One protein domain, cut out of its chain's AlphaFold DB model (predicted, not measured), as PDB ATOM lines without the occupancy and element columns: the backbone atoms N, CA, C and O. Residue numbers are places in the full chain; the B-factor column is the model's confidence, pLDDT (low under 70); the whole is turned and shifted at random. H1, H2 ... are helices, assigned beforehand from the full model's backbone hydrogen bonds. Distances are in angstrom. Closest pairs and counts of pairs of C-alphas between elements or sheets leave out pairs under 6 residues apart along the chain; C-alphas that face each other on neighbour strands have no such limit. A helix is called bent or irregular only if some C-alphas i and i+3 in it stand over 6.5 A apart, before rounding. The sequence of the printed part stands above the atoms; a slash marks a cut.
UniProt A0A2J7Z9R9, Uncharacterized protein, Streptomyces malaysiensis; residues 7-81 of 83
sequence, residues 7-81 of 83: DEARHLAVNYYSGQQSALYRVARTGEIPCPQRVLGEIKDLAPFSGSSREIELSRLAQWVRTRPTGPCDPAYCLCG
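This is residues 7 to 81 of the 83 residues of an uncharacterized protein of Streptomyces malaysiensis (UniProt A0A2J7Z9R9). Two helical hairpins, H1 with H2 and H3 with H4, pack crosswise on each other, and a tail, residues 68 to 81, runs past one end and folds into a small hook. The printed part has 75 residues with four named helices, in the order H1, H2, H3, H4, and no named strand; its class is all helix. It is compact, radius of gyration of the C-alphas 11.8 A, and spans 38 by 24 by 23 A.

H1, residues 7 to 16, begins at C-alpha 7 (129.958, 93.793, 25.404). H2 is residues 23 to 30. H3, residues 36 to 49, measures 21.3 A and is only just irregular: C-alphas 45 and 48 are 6.7 A apart. H4, residues 53 to 67, measures 21.6 A and ends at C-alpha 67 (116.076, 92.522, 19.498).

In the hairpin H1 and H2, a steep tilt of 43 degrees, the closest C-alphas, Arg 10 and Ala 28, are 4.1 A apart. H1 touches H4, closest C-alphas Ala 9 and Leu 61, 6.1 A. H3 touches H2 with residues 38 to 42 alone, closest C-alphas Val 39 and Ala 23, 5.2 A. The hairpin H3 and H4 has a shallow tilt of 14 degrees, closest C-alphas Pro 36 and Val 65, 5.9 A. H2 and H4 are apart. Every O i to N i+4 pair is within hydrogen-bond range in H2 and H4, 4 of 6 in H1 and 8 of 10 in H3.

The C-alphas farthest apart, Gly 51 and Gly 81, are 38.7 A apart. The printed part has no cut, and no link is long. The pLDDT is under 70 at residue 34, residues 48 to 51 and residues 69 to 81.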
ATOM      1  N   ASP A   7     128.725  94.419  24.917       91.62
ATOM      2  CA  ASP A   7     129.958  93.793  25.404       91.62
ATOM      3  C   ASP A   7     129.708  92.412  26.016       91.62
ATOM      4  O   ASP A   7     130.449  91.473  25.725       91.62
ATOM      5  N   GLU A   8     128.612  92.238  26.765       92.62
ATOM      6  CA  GLU A   8     128.192  90.910  27.226       92.62
ATOM      7  C   GLU A   8     127.916  89.970  26.042       92.62
ATOM      8  O   GLU A   8     128.302  88.803  26.083       92.62
ATOM      9  N   ALA A   9     127.290  90.460  24.967       90.56
ATOM     10  CA  ALA A   9     126.958  89.630  23.806       90.56
ATOM     11  C   ALA A   9     128.215  89.163  23.077       90.56
ATOM     12  O   ALA A   9     128.312  88.000  22.683       90.56
ATOM     13  N   ARG A  10     129.197  90.061  22.936       92.81
ATOM     14  CA  ARG A  10     130.507  89.748  22.360       92.81
ATOM     15  C   ARG A  10     131.236  88.716  23.205       92.81
ATOM     16  O   ARG A  10     131.735  87.740  22.655       92.81
ATOM     17  N   HIS A  11     131.254  88.906  24.523       93.88
ATOM     18  CA  HIS A  11     131.908  87.987  25.448       93.88
ATOM     19  C   HIS A  11     131.287  86.587  25.392       93.88
ATOM     20  O   HIS A  11     132.010  85.604  25.248       93.88
ATOM     21  N   LEU A  12     129.953  86.488  25.400       91.88
ATOM     22  CA  LEU A  12     129.274  85.206  25.218       91.88
ATOM     23  C   LEU A  12     129.608  84.588  23.856       91.88
ATOM     24  O   LEU A  12     129.966  83.419  23.790       91.88
ATOM     25  N   ALA A  13     129.563  85.359  22.770       91.69
ATOM     26  CA  ALA A  13     129.863  84.841  21.439       91.69
ATOM     27  C   ALA A  13     131.304  84.307  21.301       91.69
ATOM     28  O   ALA A  13     131.506  83.323  20.590       91.69
ATOM     29  N   VAL A  14     132.289  84.893  22.001       93.62
ATOM     30  CA  VAL A  14     133.679  84.389  22.044       93.62
ATOM     31  C   VAL A  14     133.754  82.962  22.588       93.62
ATOM     32  O   VAL A  14     134.514  82.153  22.064       93.62
ATOM     33  N   ASN A  15     132.942  82.636  23.592       91.62
ATOM     34  CA  ASN A  15     132.947  81.313  24.221       91.62
ATOM     35  C   ASN A  15     132.327  80.219  23.337       91.62
ATOM     36  O   ASN A  15     132.485  79.035  23.634       91.62
ATOM     37  N   TYR A  16     131.603  80.602  22.279       88.94
ATOM     38  CA  TYR A  16     130.692  79.705  21.567       88.94
ATOM     39  C   TYR A  16     130.898  79.620  20.048       88.94
ATOM     40  O   TYR A  16     130.367  78.695  19.435       88.94
ATOM     41  N   TYR A  17     131.643  80.528  19.405       89.56
ATOM     42  CA  TYR A  17     131.869  80.418  17.959       89.56
ATOM     43  C   TYR A  17     132.711  79.178  17.603       89.56
ATOM     44  O   TYR A  17     133.649  78.811  18.306       89.56
ATOM     45  N   SER A  18     132.421  78.556  16.458       85.00
ATOM     46  CA  SER A  18     133.105  77.339  15.986       85.00
ATOM     47  C   SER A  18     134.269  77.595  15.013       85.00
ATOM     48  O   SER A  18     134.961  76.664  14.613       85.00
ATOM     49  N   GLY A  19     134.508  78.851  14.620       84.69
ATOM     50  CA  GLY A  19     135.616  79.262  13.748       84.69
ATOM     51  C   GLY A  19     135.356  80.604  13.061       84.69
ATOM     52  O   GLY A  19     134.296  81.194  13.231       84.69
ATOM     53  N   GLN A  20     136.290  81.092  12.236       84.31
ATOM     54  CA  GLN A  20     136.170  82.418  11.592       84.31
ATOM     55  C   GLN A  20     134.955  82.560  10.655       84.31
ATOM     56  O   GLN A  20     134.501  83.670  10.387       84.31
ATOM     57  N   GLN A  21     134.427  81.442  10.148       81.75
ATOM     58  CA  GLN A  21     133.270  81.428   9.247       81.75
ATOM     59  C   GLN A  21     131.923  81.468   9.988       81.75
ATOM     60  O   GLN A  21     130.890  81.676   9.349       81.75
ATOM     61  N   SER A  22     131.917  81.284  11.313       84.75
ATOM     62  CA  SER A  22     130.712  81.294  12.146       84.75
ATOM     63  C   SER A  22     130.098  82.699  12.229       84.75
ATOM     64  O   SER A  22     130.787  83.719  12.271       84.75
ATOM     65  N   ALA A  23     128.772  82.776  12.256       86.12
ATOM     66  CA  ALA A  23     128.043  84.015  12.481       86.12
ATOM     67  C   ALA A  23     128.298  84.550  13.900       86.12
ATOM     68  O   ALA A  23     128.446  85.761  14.073       86.12
ATOM     69  N   LEU A  24     128.457  83.664  14.892       89.31
ATOM     70  CA  LEU A  24     128.903  84.034  16.239       89.31
ATOM     71  C   LEU A  24     130.311  84.647  16.244       89.31
ATOM     72  O   LEU A  24     130.561  85.537  17.049       89.31
ATOM     73  N   TYR A  25     131.209  84.273  15.327       90.38
ATOM     74  CA  TYR A  25     132.525  84.921  15.224       90.38
ATOM     75  C   TYR A  25     132.413  86.409  14.858       90.38
ATOM     76  O   TYR A  25     133.120  87.244  15.428       90.38
ATOM     77  N   ARG A  26     131.484  86.783  13.966       85.50
ATOM     78  CA  ARG A  26     131.208  88.203  13.673       85.50
ATOM     79  C   ARG A  26     130.631  88.924  14.887       85.50
ATOM     80  O   ARG A  26     131.126  89.994  15.235       85.50
ATOM     81  N   VAL A  27     129.676  88.306  15.584       89.44
ATOM     82  CA  VAL A  27     129.134  88.863  16.834       89.44
ATOM     83  C   VAL A  27     130.250  89.074  17.858       89.44
ATOM     84  O   VAL A  27     130.355  90.160  18.408       89.44
ATOM     85  N   ALA A  28     131.136  88.097  18.055       91.44
ATOM     86  CA  ALA A  28     132.266  88.178  18.977       91.44
ATOM     87  C   ALA A  28     133.229  89.329  18.637       91.44
ATOM     88  O   ALA A  28     133.654  90.092  19.511       91.44
ATOM     89  N   ARG A  29     133.576  89.480  17.354       90.69
ATOM     90  CA  ARG A  29     134.596  90.439  16.908       90.69
ATOM     91  C   ARG A  29     134.054  91.854  16.757       90.69
ATOM     92  O   ARG A  29     134.645  92.769  17.329       90.69
ATOM     93  N   THR A  30     132.961  92.029  16.019       84.19
ATOM     94  CA  THR A  30     132.435  93.348  15.628       84.19
ATOM     95  C   THR A  30     131.134  93.712  16.334       84.19
ATOM     96  O   THR A  30     130.768  94.882  16.356       84.19
ATOM     97  N   GLY A  31     130.438  92.748  16.946       84.50
ATOM     98  CA  GLY A  31     129.126  92.998  17.548       84.50
ATOM     99  C   GLY A  31     127.982  93.093  16.540       84.50
ATOM    100  O   GLY A  31     126.844  93.368  16.928       84.50
ATOM    101  N   GLU A  32     128.278  92.885  15.259       83.06
ATOM    102  CA  GLU A  32     127.321  93.008  14.170       83.06
ATOM    103  C   GLU A  32     126.513  91.726  13.994       83.06
ATOM    104  O   GLU A  32     127.039  90.612  14.057       83.06
ATOM    105  N   ILE A  33     125.227  91.900  13.691       81.69
ATOM    106  CA  ILE A  33     124.327  90.814  13.317       81.69
ATOM    107  C   ILE A  33     123.870  91.057  11.881       81.69
ATOM    108  O   ILE A  33     122.843  91.701  11.666       81.69
ATOM    109  N   PRO A  34     124.606  90.546  10.879       66.56
ATOM    110  CA  PRO A  34     124.136  90.625   9.502       66.56
ATOM    111  C   PRO A  34     122.855  89.801   9.320       66.56
ATOM    112  O   PRO A  34     122.013  90.130   8.501       66.56
ATOM    113  N   CYS A  35     122.686  88.724  10.095       78.06
ATOM    114  CA  CYS A  35     121.597  87.780   9.890       78.06
ATOM    115  C   CYS A  35     121.239  87.055  11.190       78.06
ATOM    116  O   CYS A  35     121.949  86.120  11.583       78.06
ATOM    117  N   PRO A  36     120.150  87.454  11.872       85.81
ATOM    118  CA  PRO A  36     119.749  86.840  13.132       85.81
ATOM    119  C   PRO A  36     119.506  85.345  12.990       85.81
ATOM    120  O   PRO A  36     119.881  84.588  13.871       85.81
ATOM    121  N   GLN A  37     118.935  84.904  11.868       84.81
ATOM    122  CA  GLN A  37     118.620  83.497  11.629       84.81
ATOM    123  C   GLN A  37     119.868  82.605  11.633       84.81
ATOM    124  O   GLN A  37     119.836  81.555  12.265       84.81
ATOM    125  N   ARG A  38     120.982  83.032  11.016       85.94
ATOM    126  CA  ARG A  38     122.250  82.280  11.068       85.94
ATOM    127  C   ARG A  38     122.805  82.196  12.486       85.94
ATOM    128  O   ARG A  38     123.193  81.118  12.918       85.94
ATOM    129  N   VAL A  39     122.817  83.316  13.213       89.00
ATOM    130  CA  VAL A  39     123.297  83.343  14.604       89.00
ATOM    131  C   VAL A  39     122.413  82.462  15.496       89.00
ATOM    132  O   VAL A  39     122.925  81.685  16.293       89.00
ATOM    133  N   LEU A  40     121.089  82.532  15.335       90.25
ATOM    134  CA  LEU A  40     120.132  81.700  16.067       90.25
ATOM    135  C   LEU A  40     120.242  80.215  15.699       90.25
ATOM    136  O   LEU A  40     120.053  79.378  16.576       90.25
ATOM    137  N   GLY A  41     120.546  79.892  14.440       88.94
ATOM    138  CA  GLY A  41     120.833  78.528  13.993       88.94
ATOM    139  C   GLY A  41     122.055  77.960  14.706       88.94
ATOM    140  O   GLY A  41     121.948  76.932  15.362       88.94
ATOM    141  N   GLU A  42     123.166  78.699  14.702       89.56
ATOM    142  CA  GLU A  42     124.383  78.297  15.420       89.56
ATOM    143  C   GLU A  42     124.138  78.166  16.935       89.56
ATOM    144  O   GLU A  42     124.562  77.188  17.542       89.56
ATOM    145  N   ILE A  43     123.386  79.086  17.556       89.94
ATOM    146  CA  ILE A  43     122.991  78.962  18.972       89.94
ATOM    147  C   ILE A  43     122.146  77.702  19.209       89.94
ATOM    148  O   ILE A  43     122.350  77.007  20.204       89.94
ATOM    149  N   LYS A  44     121.197  77.400  18.314       88.38
ATOM    150  CA  LYS A  44     120.342  76.212  18.416       88.38
ATOM    151  C   LYS A  44     121.160  74.931  18.301       88.38
ATOM    152  O   LYS A  44     120.908  74.022  19.078       88.38
ATOM    153  N   ASP A  45     122.143  74.872  17.409       86.19
ATOM    154  CA  ASP A  45     123.025  73.707  17.255       86.19
ATOM    155  C   ASP A  45     123.928  73.499  18.484       86.19
ATOM    156  O   ASP A  45     124.325  72.377  18.801       86.19
ATOM    157  N   LEU A  46     124.202  74.573  19.233       83.88
ATOM    158  CA  LEU A  46     124.956  74.545  20.487       83.88
ATOM    159  C   LEU A  46     124.104  74.218  21.726       83.88
ATOM    160  O   LEU A  46     124.684  73.854  22.754       83.88
ATOM    161  N   ALA A  47     122.778  74.367  21.651       70.62
ATOM    162  CA  ALA A  47     121.832  74.188  22.754       70.62
ATOM    163  C   ALA A  47     121.520  72.729  23.179       70.62
ATOM    164  O   ALA A  47     121.330  72.527  24.378       70.62
ATOM    165  N   PRO A  48     121.485  71.692  22.307       65.69
ATOM    166  CA  PRO A  48     121.057  70.341  22.705       65.69
ATOM    167  C   PRO A  48     122.002  69.617  23.683       65.69
ATOM    168  O   PRO A  48     121.691  68.511  24.113       65.69
ATOM    169  N   PHE A  49     123.130  70.224  24.066       58.19
ATOM    170  CA  PHE A  49     124.153  69.615  24.925       58.19
ATOM    171  C   PHE A  49     124.257  70.222  26.335       58.19
ATOM    172  O   PHE A  49     125.274  70.024  27.003       58.19
ATOM    173  N   SER A  50     123.264  70.970  26.827       55.53
ATOM    174  CA  SER A  50     123.396  71.615  28.143       55.53
ATOM    175  C   SER A  50     122.073  71.897  28.846       55.53
ATOM    176  O   SER A  50     121.276  72.656  28.320       55.53
ATOM    177  N   GLY A  51     121.919  71.363  30.065       56.84
ATOM    178  CA  GLY A  51     120.932  71.778  31.075       56.84
ATOM    179  C   GLY A  51     121.593  72.552  32.227       56.84
ATOM    180  O   GLY A  51     121.453  72.188  33.390       56.84
ATOM    181  N   SER A  52     122.425  73.547  31.900       72.12
ATOM    182  CA  SER A  52     123.330  74.254  32.826       72.12
ATOM    183  C   SER A  52     123.383  75.762  32.542       72.12
ATOM    184  O   SER A  52     122.697  76.250  31.645       72.12
ATOM    185  N   SER A  53     124.230  76.517  33.259       82.12
ATOM    186  CA  SER A  53     124.478  77.959  33.046       82.12
ATOM    187  C   SER A  53     124.686  78.348  31.575       82.12
ATOM    188  O   SER A  53     124.289  79.435  31.163       82.12
ATOM    189  N   ARG A  54     125.220  77.429  30.762       83.94
ATOM    190  CA  ARG A  54     125.372  77.569  29.307       83.94
ATOM    191  C   ARG A  54     124.044  77.780  28.574       83.94
ATOM    192  O   ARG A  54     123.968  78.616  27.682       83.94
ATOM    193  N   GLU A  55     122.992  77.051  28.935       85.12
ATOM    194  CA  GLU A  55     121.670  77.193  28.311       85.12
ATOM    195  C   GLU A  55     121.072  78.574  28.597       85.12
ATOM    196  O   GLU A  55     120.497  79.214  27.712       85.12
ATOM    197  N   ILE A  56     121.270  79.068  29.822       86.81
ATOM    198  CA  ILE A  56     120.846  80.407  30.241       86.81
ATOM    199  C   ILE A  56     121.604  81.469  29.436       86.81
ATOM    200  O   ILE A  56     120.991  82.394  28.904       86.81
ATOM    201  N   GLU A  57     122.923  81.333  29.301       88.69
ATOM    202  CA  GLU A  57     123.758  82.243  28.513       88.69
ATOM    203  C   GLU A  57     123.367  82.262  27.030       88.69
ATOM    204  O   GLU A  57     123.137  83.335  26.468       88.69
ATOM    205  N   LEU A  58     123.213  81.088  26.410       89.00
ATOM    206  CA  LEU A  58     122.780  80.950  25.017       89.00
ATOM    207  C   LEU A  58     121.363  81.502  24.806       89.00
ATOM    208  O   LEU A  58     121.105  82.173  23.805       89.00
ATOM    209  N   SER A  59     120.458  81.301  25.766       89.19
ATOM    210  CA  SER A  59     119.103  81.862  25.731       89.19
ATOM    211  C   SER A  59     119.108  83.386  25.816       89.19
ATOM    212  O   SER A  59     118.391  84.046  25.057       89.19
ATOM    213  N   ARG A  60     119.940  83.969  26.692       90.19
ATOM    214  CA  ARG A  60     120.098  85.428  26.791       90.19
ATOM    215  C   ARG A  60     120.710  86.005  25.511       90.19
ATOM    216  O   ARG A  60     120.226  87.025  25.018       90.19
ATOM    217  N   LEU A  61     121.715  85.341  24.937       90.19
ATOM    218  CA  LEU A  61     122.307  85.732  23.656       90.19
ATOM    219  C   LEU A  61     121.271  85.662  22.524       90.19
ATOM    220  O   LEU A  61     121.135  86.615  21.763       90.19
ATOM    221  N   ALA A  62     120.470  84.596  22.448       90.62
ATOM    222  CA  ALA A  62     119.403  84.462  21.455       90.62
ATOM    223  C   ALA A  62     118.323  85.547  21.595       90.62
ATOM    224  O   ALA A  62     117.829  86.062  20.593       90.62
ATOM    225  N   GLN A  63     117.940  85.910  22.823       90.00
ATOM    226  CA  GLN A  63     117.022  87.027  23.060       90.00
ATOM    227  C   GLN A  63     117.614  88.352  22.583       90.00
ATOM    228  O   GLN A  63     116.928  89.096  21.888       90.00
ATOM    229  N   TRP A  64     118.884  88.618  22.887       90.19
ATOM    230  CA  TRP A  64     119.578  89.810  22.405       90.19
ATOM    231  C   TRP A  64     119.652  89.862  20.875       90.19
ATOM    232  O   TRP A  64     119.342  90.886  20.280       90.19
ATOM    233  N   VAL A  65     119.975  88.745  20.218       89.69
ATOM    234  CA  VAL A  65     120.017  88.648  18.749       89.69
ATOM    235  C   VAL A  65     118.668  89.013  18.118       89.69
ATOM    236  O   VAL A  65     118.636  89.715  17.110       89.69
ATOM    237  N   ARG A  66     117.551  88.580  18.721       87.31
ATOM    238  CA  ARG A  66     116.188  88.876  18.237       87.31
ATOM    239  C   ARG A  66     115.794  90.348  18.363       87.31
ATOM    240  O   ARG A  66     114.906  90.779  17.639       87.31
ATOM    241  N   THR A  67     116.404  91.103  19.278       84.81
ATOM    242  CA  THR A  67     116.076  92.522  19.498       84.81
ATOM    243  C   THR A  67     116.965  93.474  18.705       84.81
ATOM    244  O   THR A  67     116.733  94.684  18.726       84.81
ATOM    245  N   ARG A  68     117.987  92.969  18.002       80.06
ATOM    246  CA  ARG A  68     118.856  93.816  17.186       80.06
ATOM    247  C   ARG A  68     118.224  94.135  15.832       80.06
ATOM    248  O   ARG A  68     117.670  93.239  15.196       80.06
ATOM    249  N   PRO A  69     118.369  95.382  15.350       68.88
ATOM    250  CA  PRO A  69     118.016  95.709  13.980       68.88
ATOM    251  C   PRO A  69     118.892  94.893  13.029       68.88
ATOM    252  O   PRO A  69     120.115  94.842  13.173       68.88
ATOM    253  N   THR A  70     118.257  94.241  12.061       64.44
ATOM    254  CA  THR A  70     118.955  93.586  10.960       64.44
ATOM    255  C   THR A  70     119.424  94.638   9.973       64.44
ATOM    256  O   THR A  70     118.670  95.557   9.649       64.44
ATOM    257  N   GLY A  71     120.648  94.504   9.466       58.06
ATOM    258  CA  GLY A  71     121.055  95.276   8.293       58.06
ATOM    259  C   GLY A  71     120.150  94.979   7.081       58.06
ATOM    260  O   GLY A  71     119.369  94.023   7.110       58.06
ATOM    261  N   PRO A  72     120.235  95.769   5.999       53.47
ATOM    262  CA  PRO A  72     119.553  95.454   4.744       53.47
ATOM    263  C   PRO A  72     120.211  94.218   4.118       53.47
ATOM    264  O   PRO A  72     121.338  94.325   3.637       53.47
ATOM    265  N   CYS A  73     119.559  93.050   4.160       58.03
ATOM    266  CA  CYS A  73     120.180  91.785   3.752       58.03
ATOM    267  C   CYS A  73     119.223  90.875   2.970       58.03
ATOM    268  O   CYS A  73     118.039  90.778   3.294       58.03
ATOM    269  N   ASP A  74     119.769  90.174   1.974       52.62
ATOM    270  CA  ASP A  74     119.084  89.084   1.274       52.62
ATOM    271  C   ASP A  74     118.928  87.873   2.224       52.62
ATOM    272  O   ASP A  74     119.933  87.396   2.772       52.62
ATOM    273  N   PRO A  75     117.702  87.363   2.447       52.75
ATOM    274  CA  PRO A  75     117.437  86.288   3.400       52.75
ATOM    275  C   PRO A  75     118.038  84.927   3.008       52.75
ATOM    276  O   PRO A  75     118.215  84.087   3.888       52.75
ATOM    277  N   ALA A  76     118.384  84.692   1.737       45.09
ATOM    278  CA  ALA A  76     118.960  83.418   1.294       45.09
ATOM    279  C   ALA A  76     120.472  83.315   1.564       45.09
ATOM    280  O   ALA A  76     120.990  82.219   1.772       45.09
ATOM    281  N   TYR A  77     121.177  84.449   1.596       51.59
ATOM    282  CA  TYR A  77     122.641  84.476   1.709       51.59
ATOM    283  C   TYR A  77     123.165  85.307   2.875       51.59
ATOM    284  O   TYR A  77     124.378  85.347   3.094       51.59
ATOM    285  N   CYS A  78     122.289  85.986   3.623       60.78
ATOM    286  CA  CYS A  78     122.701  86.945   4.644       60.78
ATOM    287  C   CYS A  78     123.705  87.985   4.083       60.78
ATOM    288  O   CYS A  78     124.571  88.476   4.812       60.78
ATOM    289  N   LEU A  79     123.643  88.271   2.774       53.56
ATOM    290  CA  LEU A  79     124.494  89.248   2.102       53.56
ATOM    291  C   LEU A  79     123.852  90.615   2.288       53.56
ATOM    292  O   LEU A  79     122.759  90.865   1.784       53.56
ATOM    293  N   CYS A  80     124.524  91.479   3.039       47.94
ATOM    294  CA  CYS A  80     124.053  92.827   3.304       47.94
ATOM    295  C   CYS A  80     124.784  93.813   2.392       47.94
ATOM    296  O   CYS A  80     126.015  93.825   2.371       47.94
ATOM    297  N   GLY A  81     124.034  94.633   1.652       40.34
ATOM    298  CA  GLY A  81     124.597  95.690   0.804       40.34
ATOM    299  C   GLY A  81     124.897  95.328  -0.655       40.34
ATOM    300  O   GLY A  81     125.803  95.926  -1.232       40.34
TER     301      GLY A  81